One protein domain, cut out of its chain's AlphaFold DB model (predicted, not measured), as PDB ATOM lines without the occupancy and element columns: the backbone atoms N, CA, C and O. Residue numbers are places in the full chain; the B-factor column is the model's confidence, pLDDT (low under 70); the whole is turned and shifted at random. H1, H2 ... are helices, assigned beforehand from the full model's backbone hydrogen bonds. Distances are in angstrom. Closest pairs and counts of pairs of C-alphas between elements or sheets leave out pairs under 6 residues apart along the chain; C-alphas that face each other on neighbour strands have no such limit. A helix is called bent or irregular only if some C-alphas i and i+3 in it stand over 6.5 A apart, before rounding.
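This is residues 16 to 79 and 273 to 299 of the 413 residues of a protein of Trypanosoma brucei (UniProt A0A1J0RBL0). Two helices, H3 and the longer H4, lie side by side and run opposite ways, while a kinked helix, H1, stands off from them and joins back through the short H2, leaving an open, loose frame with few contacts. The printed part has 91 residues with four named helices, H1, H2, H3 and H4 in that order, and no named strand; the class is all helix. It is only just loose, close to compact, with a radius of gyration of the C-alphas of 15.1 A, and spans 40 by 39 by 25 A.

Find C-alpha 23 at (26.867, -12.859, 127.501); from there H1, residues 23 to 41, runs 28.5 A to C-alpha 41. It is irregular, with C-alphas 27 and 30 7.3 A apart, and has a kink of 52 degrees near residue 30. Next comes H2, residues 46 to 50. Look then at C-alpha 60, (14.731, 4.091, 123.189), where H3, residues 60 to 73, begins its 19.4 A. H4, residues 273 to 298, runs 37.9 A to C-alpha 298 at (5.708, 17.834, 122.168).

Look first at H3 and H4, which touch; their closest C-alphas, those of Met 63 and Val 289, are 6.8 A apart. They stand at a shallow tilt of 6 degrees and run opposite ways. H4 touches H3 with residues 281 to 289 alone. H1 and H2 touch no helix. Every O i to N i+4 pair is within hydrogen-bond range in H2, H3 and H4; in H1, 11 of 15 are.

The C-alphas of Pro 79 and Tyr 299, the two farthest apart, are 46.5 A apart. Residues 17 to 24, 29 to 38 and 40 to 46 stand free. The link from H1 to H2 is tight, and that from H2 to H3 is short. Between C-alphas 79 and 273, 14.8 A apart, residues 80 to 272 are not printed. Mean pLDDT of the printed part is 72.2; look for values under 70 at residues 23 to 24, 42 to 66, 75 to 79 and 292 to 299.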
ATOM      1  N   SER A  16      33.524 -10.389 120.873       85.00
ATOM      2  CA  SER A  16      34.930 -10.468 121.289       85.00
ATOM      3  C   SER A  16      35.897  -9.807 120.303       85.00
ATOM      4  O   SER A  16      36.897  -9.244 120.746       85.00
ATOM      5  N   ASP A  17      35.576  -9.774 119.005       85.25
ATOM      6  CA  ASP A  17      36.385  -9.071 117.996       85.25
ATOM      7  C   ASP A  17      36.326  -7.546 118.184       85.25
ATOM      8  O   ASP A  17      37.249  -6.829 117.803       85.25
ATOM      9  N   ALA A  18      35.257  -7.054 118.818       85.00
ATOM     10  CA  ALA A  18      35.088  -5.663 119.229       85.00
ATOM     11  C   ALA A  18      35.522  -5.407 120.687       85.00
ATOM     12  O   ALA A  18      35.218  -4.350 121.239       85.00
ATOM     13  N   ASN A  19      36.212  -6.366 121.316       84.88
ATOM     14  CA  ASN A  19      36.629  -6.335 122.719       84.88
ATOM     15  C   ASN A  19      35.465  -6.201 123.724       84.88
ATOM     16  O   ASN A  19      35.619  -5.615 124.796       84.88
ATOM     17  N   VAL A  20      34.297  -6.762 123.394       81.88
ATOM     18  CA  VAL A  20      33.125  -6.789 124.278       81.88
ATOM     19  C   VAL A  20      32.924  -8.171 124.878       81.88
ATOM     20  O   VAL A  20      32.893  -9.181 124.179       81.88
ATOM     21  N   LYS A  21      32.814  -8.199 126.210       74.75
ATOM     22  CA  LYS A  21      32.726  -9.411 127.031       74.75
ATOM     23  C   LYS A  21      31.448  -9.369 127.866       74.75
ATOM     24  O   LYS A  21      31.486  -9.027 129.043       74.75
ATOM     25  N   HIS A  22      30.306  -9.650 127.243       74.12
ATOM     26  CA  HIS A  22      29.025  -9.703 127.945       74.12
ATOM     27  C   HIS A  22      28.080 -10.709 127.275       74.12
ATOM     28  O   HIS A  22      27.752 -10.559 126.104       74.12
ATOM     29  N   ALA A  23      27.597 -11.698 128.032       67.31
ATOM     30  CA  ALA A  23      26.867 -12.859 127.501       67.31
ATOM     31  C   ALA A  23      25.588 -12.505 126.715       67.31
ATOM     32  O   ALA A  23      25.242 -13.169 125.747       67.31
ATOM     33  N   MET A  24      24.895 -11.421 127.087       67.56
ATOM     34  CA  MET A  24      23.702 -10.966 126.349       67.56
ATOM     35  C   MET A  24      23.997 -10.468 124.923       67.56
ATOM     36  O   MET A  24      23.069 -10.280 124.144       67.56
ATOM     37  N   TRP A  25      25.262 -10.209 124.587       77.44
ATOM     38  CA  TRP A  25      25.629  -9.665 123.284       77.44
ATOM     39  C   TRP A  25      25.751 -10.752 122.229       77.44
ATOM     40  O   TRP A  25      25.419 -10.484 121.082       77.44
ATOM     41  N   ASP A  26      26.155 -11.970 122.596       78.94
ATOM     42  CA  ASP A  26      26.388 -13.048 121.630       78.94
ATOM     43  C   ASP A  26      25.121 -13.388 120.824       78.94
ATOM     44  O   ASP A  26      25.195 -13.573 119.613       78.94
ATOM     45  N   GLY A  27      23.946 -13.387 121.468       74.88
ATOM     46  CA  GLY A  27      22.669 -13.679 120.803       74.88
ATOM     47  C   GLY A  27      22.121 -12.544 119.929       74.88
ATOM     48  O   GLY A  27      21.402 -12.808 118.971       74.88
ATOM     49  N   MET A  28      22.463 -11.290 120.231       76.06
ATOM     50  CA  MET A  28      21.949 -10.109 119.517       76.06
ATOM     51  C   MET A  28      22.930  -9.551 118.482       76.06
ATOM     52  O   MET A  28      22.541  -8.754 117.626       76.06
ATOM     53  N   TRP A  29      24.202  -9.953 118.554       83.56
ATOM     54  CA  TRP A  29      25.273  -9.433 117.711       83.56
ATOM     55  C   TRP A  29      24.986  -9.539 116.211       83.56
ATOM     56  O   TRP A  29      25.178  -8.528 115.535       83.56
ATOM     57  N   PRO A  30      24.496 -10.679 115.675       83.31
ATOM     58  CA  PRO A  30      24.209 -10.785 114.246       83.31
ATOM     59  C   PRO A  30      23.158  -9.762 113.795       83.31
ATOM     60  O   PRO A  30      23.378  -9.042 112.827       83.31
ATOM     61  N   THR A  31      22.068  -9.625 114.557       80.62
ATOM     62  CA  THR A  31      20.984  -8.675 114.270       80.62
ATOM     63  C   THR A  31      21.453  -7.223 114.344       80.62
ATOM     64  O   THR A  31      21.114  -6.416 113.483       80.62
ATOM     65  N   TRP A  32      22.250  -6.857 115.353       84.25
ATOM     66  CA  TRP A  32      22.777  -5.492 115.471       84.25
ATOM     67  C   TRP A  32      23.809  -5.158 114.396       84.25
ATOM     68  O   TRP A  32      23.826  -4.036 113.894       84.25
ATOM     69  N   LEU A  33      24.656  -6.123 114.032       84.88
ATOM     70  CA  LEU A  33      25.632  -5.959 112.960       84.88
ATOM     71  C   LEU A  33      24.936  -5.746 111.610       84.88
ATOM     72  O   LEU A  33      25.332  -4.860 110.854       84.88
ATOM     73  N   GLU A  34      23.884  -6.513 111.324       83.50
ATOM     74  CA  GLU A  34      23.058  -6.332 110.128       83.50
ATOM     75  C   GLU A  34      22.375  -4.957 110.112       83.50
ATOM     76  O   GLU A  34      22.499  -4.230 109.125       83.50
ATOM     77  N   ALA A  35      21.744  -4.553 111.219       78.81
ATOM     78  CA  ALA A  35      21.105  -3.242 111.335       78.81
ATOM     79  C   ALA A  35      22.096  -2.085 111.091       78.81
ATOM     80  O   ALA A  35      21.817  -1.184 110.303       78.81
ATOM     81  N   GLU A  36      23.288  -2.121 111.697       80.88
ATOM     82  CA  GLU A  36      24.329  -1.106 111.467       80.88
ATOM     83  C   GLU A  36      24.841  -1.123 110.012       80.88
ATOM     84  O   GLU A  36      25.145  -0.068 109.450       80.88
ATOM     85  N   THR A  37      24.930  -2.301 109.383       82.12
ATOM     86  CA  THR A  37      25.310  -2.425 107.965       82.12
ATOM     87  C   THR A  37      24.308  -1.687 107.077       82.12
ATOM     88  O   THR A  37      24.708  -0.897 106.220       82.12
ATOM     89  N   GLN A  38      23.010  -1.898 107.314       77.38
ATOM     90  CA  GLN A  38      21.936  -1.238 106.571       77.38
ATOM     91  C   GLN A  38      21.927   0.279 106.813       77.38
ATOM     92  O   GLN A  38      21.867   1.045 105.852       77.38
ATOM     93  N   LEU A  39      22.095   0.721 108.066       74.56
ATOM     94  CA  LEU A  39      22.174   2.143 108.432       74.56
ATOM     95  C   LEU A  39      23.315   2.879 107.716       74.56
ATOM     96  O   LEU A  39      23.158   4.026 107.301       74.56
ATOM     97  N   ARG A  40      24.473   2.230 107.544       76.06
ATOM     98  CA  ARG A  40      25.617   2.821 106.830       76.06
ATOM     99  C   ARG A  40      25.397   2.910 105.322       76.06
ATOM    100  O   ARG A  40      25.899   3.848 104.709       76.06
ATOM    101  N   GLY A  41      24.666   1.958 104.739       71.19
ATOM    102  CA  GLY A  41      24.308   1.965 103.317       71.19
ATOM    103  C   GLY A  41      23.197   2.960 102.970       71.19
ATOM    104  O   GLY A  41      23.201   3.520 101.877       71.19
ATOM    105  N   ASN A  42      22.290   3.221 103.913       64.25
ATOM    106  CA  ASN A  42      21.107   4.062 103.734       64.25
ATOM    107  C   ASN A  42      21.156   5.327 104.600       64.25
ATOM    108  O   ASN A  42      20.168   5.644 105.239       64.25
ATOM    109  N   SER A  43      22.277   6.051 104.662       62.38
ATOM    110  CA  SER A  43      22.361   7.287 105.459       62.38
ATOM    111  C   SER A  43      21.957   8.539 104.649       62.38
ATOM    112  O   SER A  43      22.536   8.753 103.579       62.38
ATOM    113  N   PRO A  44      21.034   9.398 105.140       59.97
ATOM    114  CA  PRO A  44      20.239   9.237 106.362       59.97
ATOM    115  C   PRO A  44      19.156   8.163 106.203       59.97
ATOM    116  O   PRO A  44      18.602   7.982 105.115       59.97
ATOM    117  N   ASP A  45      18.874   7.455 107.301       66.19
ATOM    118  CA  ASP A  45      17.907   6.358 107.312       66.19
ATOM    119  C   ASP A  45      16.504   6.894 107.013       66.19
ATOM    120  O   ASP A  45      15.849   7.520 107.854       66.19
ATOM    121  N   LYS A  46      16.050   6.628 105.788       67.19
ATOM    122  CA  LYS A  46      14.738   7.044 105.289       67.19
ATOM    123  C   LYS A  46      13.597   6.484 106.131       67.19
ATOM    124  O   LYS A  46      12.548   7.121 106.198       67.19
ATOM    125  N   ASP A  47      13.782   5.340 106.790       65.19
ATOM    126  CA  ASP A  47      12.766   4.749 107.656       65.19
ATOM    127  C   ASP A  47      12.666   5.503 108.988       65.19
ATOM    128  O   ASP A  47      11.559   5.705 109.487       65.19
ATOM    129  N   ILE A  48      13.785   6.001 109.534       65.12
ATOM    130  CA  ILE A  48      13.799   6.875 110.725       65.12
ATOM    131  C   ILE A  48      13.168   8.235 110.411       65.12
ATOM    132  O   ILE A  48      12.374   8.737 111.215       65.12
ATOM    133  N   GLU A  49      13.480   8.812 109.247       66.38
ATOM    134  CA  GLU A  49      12.879  10.064 108.773       66.38
ATOM    135  C   GLU A  49      11.368   9.908 108.545       66.38
ATOM    136  O   GLU A  49      10.572  10.666 109.101       66.38
ATOM    137  N   ALA A  50      10.943   8.872 107.814       63.66
ATOM    138  CA  ALA A  50       9.528   8.568 107.576       63.66
ATOM    139  C   ALA A  50       8.767   8.163 108.854       63.66
ATOM    140  O   ALA A  50       7.528   8.135 108.887       63.66
ATOM    141  N   ALA A  51       9.487   7.797 109.911       61.75
ATOM    142  CA  ALA A  51       8.917   7.461 111.202       61.75
ATOM    143  C   ALA A  51       8.925   8.606 112.222       61.75
ATOM    144  O   ALA A  51       8.380   8.404 113.307       61.75
ATOM    145  N   ASP A  52       9.486   9.776 111.896       63.88
ATOM    146  CA  ASP A  52       9.620  10.917 112.818       63.88
ATOM    147  C   ASP A  52      10.293  10.517 114.153       63.88
ATOM    148  O   ASP A  52       9.894  10.904 115.255       63.88
ATOM    149  N   MET A  53      11.305   9.644 114.069       64.38
ATOM    150  CA  MET A  53      11.977   9.028 115.228       64.38
ATOM    151  C   MET A  53      13.282   9.731 115.636       64.38
ATOM    152  O   MET A  53      14.030   9.222 116.475       64.38
ATOM    153  N   VAL A  54      13.542  10.922 115.094       62.19
ATOM    154  CA  VAL A  54      14.811  11.665 115.227       62.19
ATOM    155  C   VAL A  54      15.148  12.035 116.690       62.19
ATOM    156  O   VAL A  54      16.301  12.296 117.024       62.19
ATOM    157  N   HIS A  55      14.167  11.990 117.602       59.84
ATOM    158  CA  HIS A  55      14.290  12.457 118.991       59.84
ATOM    159  C   HIS A  55      14.357  11.350 120.069       59.84
ATOM    160  O   HIS A  55      14.312  11.639 121.266       59.84
ATOM    161  N   LEU A  56      14.501  10.071 119.698       60.69
ATOM    162  CA  LEU A  56      14.392   8.938 120.641       60.69
ATOM    163  C   LEU A  56      15.627   8.658 121.533       60.69
ATOM    164  O   LEU A  56      15.597   7.714 122.333       60.69
ATOM    165  N   TYR A  57      16.683   9.476 121.458       56.09
ATOM    166  CA  TYR A  57      18.046   9.177 121.940       56.09
ATOM    167  C   TYR A  57      18.179   8.695 123.405       56.09
ATOM    168  O   TYR A  57      19.059   7.888 123.689       56.09
ATOM    169  N   ASN A  58      17.294   9.101 124.327       51.84
ATOM    170  CA  ASN A  58      17.390   8.720 125.752       51.84
ATOM    171  C   ASN A  58      16.285   7.766 126.254       51.84
ATOM    172  O   ASN A  58      16.420   7.177 127.328       51.84
ATOM    173  N   ARG A  59      15.207   7.563 125.479       57.69
ATOM    174  CA  ARG A  59      14.037   6.729 125.853       57.69
ATOM    175  C   ARG A  59      13.857   5.460 125.039       57.69
ATOM    176  O   ARG A  59      12.959   4.666 125.321       57.69
ATOM    177  N   SER A  60      14.732   5.247 124.071       61.16
ATOM    178  CA  SER A  60      14.731   4.091 123.189       61.16
ATOM    179  C   SER A  60      14.891   2.759 123.921       61.16
ATOM    180  O   SER A  60      14.444   1.758 123.392       61.16
ATOM    181  N   ARG A  61      15.429   2.702 125.151       60.03
ATOM    182  CA  ARG A  61      15.679   1.426 125.856       60.03
ATOM    183  C   ARG A  61      14.424   0.597 126.134       60.03
ATOM    184  O   ARG A  61      14.419  -0.589 125.829       60.03
ATOM    185  N   ALA A  62      13.356   1.194 126.669       62.97
ATOM    186  CA  ALA A  62      12.118   0.453 126.944       62.97
ATOM    187  C   ALA A  62      11.408   0.026 125.647       62.97
ATOM    188  O   ALA A  62      10.843  -1.064 125.566       62.97
ATOM    189  N   MET A  63      11.479   0.864 124.609       67.56
ATOM    190  CA  MET A  63      10.909   0.561 123.294       67.56
ATOM    191  C   MET A  63      11.719  -0.494 122.540       67.56
ATOM    192  O   MET A  63      11.131  -1.413 121.985       67.56
ATOM    193  N   ALA A  64      13.046  -0.423 122.596       68.44
ATOM    194  CA  ALA A  64      13.963  -1.411 122.045       68.44
ATOM    195  C   ALA A  64      13.835  -2.751 122.775       68.44
ATOM    196  O   ALA A  64      13.801  -3.786 122.125       68.44
ATOM    197  N   ALA A  65      13.672  -2.748 124.103       68.75
ATOM    198  CA  ALA A  65      13.399  -3.964 124.867       68.75
ATOM    199  C   ALA A  65      12.061  -4.600 124.460       68.75
ATOM    200  O   ALA A  65      11.979  -5.810 124.270       68.75
ATOM    201  N   LYS A  66      11.017  -3.786 124.259       69.19
ATOM    202  CA  LYS A  66       9.716  -4.264 123.773       69.19
ATOM    203  C   LYS A  66       9.782  -4.767 122.330       69.19
ATOM    204  O   LYS A  66       9.122  -5.752 122.009       69.19
ATOM    205  N   ALA A  67      10.580  -4.122 121.483       72.25
ATOM    206  CA  ALA A  67      10.838  -4.553 120.116       72.25
ATOM    207  C   ALA A  67      11.580  -5.880 120.067       72.25
ATOM    208  O   ALA A  67      11.110  -6.798 119.406       72.25
ATOM    209  N   ALA A  68      12.654  -6.009 120.843       71.56
ATOM    210  CA  ALA A  68      13.399  -7.249 120.987       71.56
ATOM    211  C   ALA A  68      12.496  -8.376 121.504       71.56
ATOM    212  O   ALA A  68      12.447  -9.432 120.893       71.56
ATOM    213  N   ALA A  69      11.701  -8.135 122.553       73.88
ATOM    214  CA  ALA A  69      10.770  -9.135 123.077       73.88
ATOM    215  C   ALA A  69       9.686  -9.537 122.063       73.88
ATOM    216  O   ALA A  69       9.334 -10.709 121.977       73.88
ATOM    217  N   THR A  70       9.166  -8.581 121.284       72.44
ATOM    218  CA  THR A  70       8.179  -8.863 120.229       72.44
ATOM    219  C   THR A  70       8.815  -9.681 119.111       72.44
ATOM    220  O   THR A  70       8.246 -10.682 118.703       72.44
ATOM    221  N   TYR A  71      10.013  -9.298 118.665       73.31
ATOM    222  CA  TYR A  71      10.765 -10.010 117.638       73.31
ATOM    223  C   TYR A  71      11.126 -11.435 118.077       73.31
ATOM    224  O   TYR A  71      10.889 -12.379 117.339       73.31
ATOM    225  N   SER A  72      11.601 -11.620 119.311       72.50
ATOM    226  CA  SER A  72      11.903 -12.946 119.869       72.50
ATOM    227  C   SER A  72      10.667 -13.823 120.092       72.50
ATOM    228  O   SER A  72      10.808 -15.033 120.238       72.50
ATOM    229  N   ALA A  73       9.469 -13.234 120.152       72.38
ATOM    230  CA  ALA A  73       8.209 -13.966 120.254       72.38
ATOM    231  C   ALA A  73       7.626 -14.354 118.883       72.38
ATOM    232  O   ALA A  73       6.674 -15.136 118.834       72.38
ATOM    233  N   ILE A  74       8.171 -13.820 117.782       72.31
ATOM    234  CA  ILE A  74       7.819 -14.264 116.434       72.31
ATOM    235  C   ILE A  74       8.342 -15.690 116.276       72.31
ATOM    236  O   ILE A  74       9.510 -15.973 116.546       72.31
ATOM    237  N   ALA A  75       7.449 -16.600 115.888       67.88
ATOM    238  CA  ALA A  75       7.831 -17.978 115.631       67.88
ATOM    239  C   ALA A  75       8.920 -18.008 114.546       67.88
ATOM    240  O   ALA A  75       8.810 -17.258 113.575       67.88
ATOM    241  N   PRO A  76       9.955 -18.852 114.693       66.31
ATOM    242  CA  PRO A  76      10.945 -19.012 113.640       66.31
ATOM    243  C   PRO A  76      10.255 -19.463 112.354       66.31
ATOM    244  O   PRO A  76       9.252 -20.188 112.407       66.31
ATOM    245  N   ASP A  77      10.815 -19.060 111.214       65.19
ATOM    246  CA  ASP A  77      10.318 -19.494 109.915       65.19
ATOM    247  C   ASP A  77      10.179 -21.012 109.880       65.19
ATOM    248  O   ASP A  77      11.059 -21.760 110.325       65.19
ATOM    249  N   SER A  78       9.044 -21.478 109.354       63.50
ATOM    250  CA  SER A  78       8.838 -22.909 109.198       63.50
ATOM    251  C   SER A  78       9.872 -23.406 108.197       63.50
ATOM    252  O   SER A  78       9.805 -23.002 107.028       63.50
ATOM    253  N   PRO A  79      10.774 -24.334 108.577       61.59
ATOM    254  CA  PRO A  79      11.586 -24.994 107.577       61.59
ATOM    255  C   PRO A  79      10.605 -25.614 106.584       61.59
ATOM    256  O   PRO A  79       9.638 -26.266 106.994       61.59
ATOM    257  N   ALA A 273       0.044 -17.433 107.519       85.12
ATOM    258  CA  ALA A 273      -0.771 -16.911 108.613       85.12
ATOM    259  C   ALA A 273       0.086 -16.412 109.791       85.12
ATOM    260  O   ALA A 273      -0.222 -15.357 110.357       85.12
ATOM    261  N   ALA A 274       1.155 -17.136 110.133       81.69
ATOM    262  CA  ALA A 274       2.120 -16.728 111.149       81.69
ATOM    263  C   ALA A 274       2.851 -15.440 110.737       81.69
ATOM    264  O   ALA A 274       2.869 -14.487 111.516       81.69
ATOM    265  N   ASP A 275       3.322 -15.350 109.493       80.81
ATOM    266  CA  ASP A 275       3.988 -14.162 108.944       80.81
ATOM    267  C   ASP A 275       3.081 -12.938 108.958       80.81
ATOM    268  O   ASP A 275       3.493 -11.831 109.319       80.81
ATOM    269  N   LYS A 276       1.808 -13.123 108.598       84.31
ATOM    270  CA  LYS A 276       0.814 -12.051 108.654       84.31
ATOM    271  C   LYS A 276       0.610 -11.564 110.087       84.31
ATOM    272  O   LYS A 276       0.545 -10.352 110.305       84.31
ATOM    273  N   ALA A 277       0.515 -12.475 111.055       82.88
ATOM    274  CA  ALA A 277       0.370 -12.125 112.466       82.88
ATOM    275  C   ALA A 277       1.618 -11.402 113.001       82.88
ATOM    276  O   ALA A 277       1.492 -10.347 113.624       82.88
ATOM    277  N   ALA A 278       2.812 -11.908 112.693       78.06
ATOM    278  CA  ALA A 278       4.087 -11.288 113.044       78.06
ATOM    279  C   ALA A 278       4.213  -9.879 112.444       78.06
ATOM    280  O   ALA A 278       4.465  -8.905 113.155       78.06
ATOM    281  N   SER A 279       3.908  -9.735 111.153       80.50
ATOM    282  CA  SER A 279       3.891  -8.447 110.453       80.50
ATOM    283  C   SER A 279       2.929  -7.450 111.102       80.50
ATOM    284  O   SER A 279       3.242  -6.267 111.224       80.50
ATOM    285  N   GLN A 280       1.751  -7.901 111.541       84.25
ATOM    286  CA  GLN A 280       0.797  -7.052 112.259       84.25
ATOM    287  C   GLN A 280       1.321  -6.633 113.637       84.25
ATOM    288  O   GLN A 280       1.177  -5.470 114.014       84.25
ATOM    289  N   GLN A 281       1.955  -7.540 114.383       81.62
ATOM    290  CA  GLN A 281       2.566  -7.222 115.677       81.62
ATOM    291  C   GLN A 281       3.678  -6.177 115.535       81.62
ATOM    292  O   GLN A 281       3.697  -5.202 116.292       81.62
ATOM    293  N   LEU A 282       4.548  -6.336 114.535       79.00
ATOM    294  CA  LEU A 282       5.622  -5.389 114.237       79.00
ATOM    295  C   LEU A 282       5.078  -4.021 113.805       79.00
ATOM    296  O   LEU A 282       5.535  -3.001 114.315       79.00
ATOM    297  N   LYS A 283       4.048  -3.977 112.948       83.06
ATOM    298  CA  LYS A 283       3.379  -2.719 112.560       83.06
ATOM    299  C   LYS A 283       2.772  -1.994 113.761       83.06
ATOM    300  O   LYS A 283       3.026  -0.809 113.952       83.06
ATOM    301  N   ASN A 284       2.045  -2.712 114.617       81.44
ATOM    302  CA  ASN A 284       1.450  -2.139 115.828       81.44
ATOM    303  C   ASN A 284       2.511  -1.605 116.799       81.44
ATOM    304  O   ASN A 284       2.291  -0.619 117.505       81.44
ATOM    305  N   LEU A 285       3.656  -2.280 116.890       76.94
ATOM    306  CA  LEU A 285       4.777  -1.798 117.679       76.94
ATOM    307  C   LEU A 285       5.365  -0.525 117.068       76.94
ATOM    308  O   LEU A 285       5.571   0.440 117.802       76.94
ATOM    309  N   LEU A 286       5.590  -0.507 115.755       76.75
ATOM    310  CA  LEU A 286       6.106   0.659 115.048       76.75
ATOM    311  C   LEU A 286       5.212   1.883 115.286       76.75
ATOM    312  O   LEU A 286       5.713   2.938 115.662       76.75
ATOM    313  N   GLU A 287       3.890   1.735 115.174       79.94
ATOM    314  CA  GLU A 287       2.930   2.806 115.473       79.94
ATOM    315  C   GLU A 287       3.032   3.315 116.918       79.94
ATOM    316  O   GLU A 287       3.014   4.525 117.151       79.94
ATOM    317  N   LYS A 288       3.201   2.419 117.900       75.56
ATOM    318  CA  LYS A 288       3.408   2.812 119.307       75.56
ATOM    319  C   LYS A 288       4.702   3.597 119.497       75.56
ATOM    320  O   LYS A 288       4.720   4.556 120.271       75.56
ATOM    321  N   VAL A 289       5.772   3.197 118.812       72.75
ATOM    322  CA  VAL A 289       7.052   3.911 118.864       72.75
ATOM    323  C   VAL A 289       6.908   5.299 118.241       72.75
ATOM    324  O   VAL A 289       7.316   6.271 118.872       72.75
ATOM    325  N   LYS A 290       6.244   5.420 117.081       73.31
ATOM    326  CA  LYS A 290       5.953   6.720 116.448       73.31
ATOM    327  C   LYS A 290       5.155   7.637 117.379       73.31
ATOM    328  O   LYS A 290       5.584   8.752 117.654       73.31
ATOM    329  N   ALA A 291       4.055   7.143 117.952       73.06
ATOM    330  CA  ALA A 291       3.238   7.918 118.888       73.06
ATOM    331  C   ALA A 291       4.035   8.378 120.121       73.06
ATOM    332  O   ALA A 291       3.889   9.511 120.577       73.06
ATOM    333  N   THR A 292       4.909   7.514 120.645       69.69
ATOM    334  CA  THR A 292       5.784   7.857 121.773       69.69
ATOM    335  C   THR A 292       6.803   8.929 121.379       69.69
ATOM    336  O   THR A 292       7.026   9.852 122.160       69.69
ATOM    337  N   SER A 293       7.380   8.847 120.174       66.75
ATOM    338  CA  SER A 293       8.280   9.874 119.632       66.75
ATOM    339  C   SER A 293       7.592  11.238 119.589       66.75
ATOM    340  O   SER A 293       8.086  12.192 120.184       66.75
ATOM    341  N   THR A 294       6.384  11.313 119.022       67.75
ATOM    342  CA  THR A 294       5.597  12.555 118.958       67.75
ATOM    343  C   THR A 294       5.317  13.147 120.343       67.75
ATOM    344  O   THR A 294       5.441  14.355 120.536       67.75
ATOM    345  N   VAL A 295       4.961  12.317 121.332       66.81
ATOM    346  CA  VAL A 295       4.734  12.781 122.713       66.81
ATOM    347  C   VAL A 295       6.010  13.362 123.324       66.81
ATOM    348  O   VAL A 295       5.943  14.410 123.962       66.81
ATOM    349  N   ILE A 296       7.163  12.716 123.118       64.38
ATOM    350  CA  ILE A 296       8.464  13.204 123.603       64.38
ATOM    351  C   ILE A 296       8.804  14.554 122.961       64.38
ATOM    352  O   ILE A 296       9.225  15.464 123.673       64.38
ATOM    353  N   THR A 297       8.588  14.698 121.652       64.81
ATOM    354  CA  THR A 297       8.827  15.953 120.923       64.81
ATOM    355  C   THR A 297       7.948  17.090 121.448       64.81
ATOM    356  O   THR A 297       8.426  18.205 121.634       64.81
ATOM    357  N   LEU A 298       6.666  16.819 121.712       62.19
ATOM    358  CA  LEU A 298       5.708  17.834 122.168       62.19
ATOM    359  C   LEU A 298       5.852  18.194 123.652       62.19
ATOM    360  O   LEU A 298       5.491  19.303 124.045       62.19
ATOM    361  N   TYR A 299       6.353  17.275 124.479       61.28
ATOM    362  CA  TYR A 299       6.451  17.460 125.927       61.28
ATOM    363  C   TYR A 299       7.802  16.986 126.479       61.28
ATOM    364  O   TYR A 299       7.838  16.018 127.242       61.28
TER     365      TYR A 299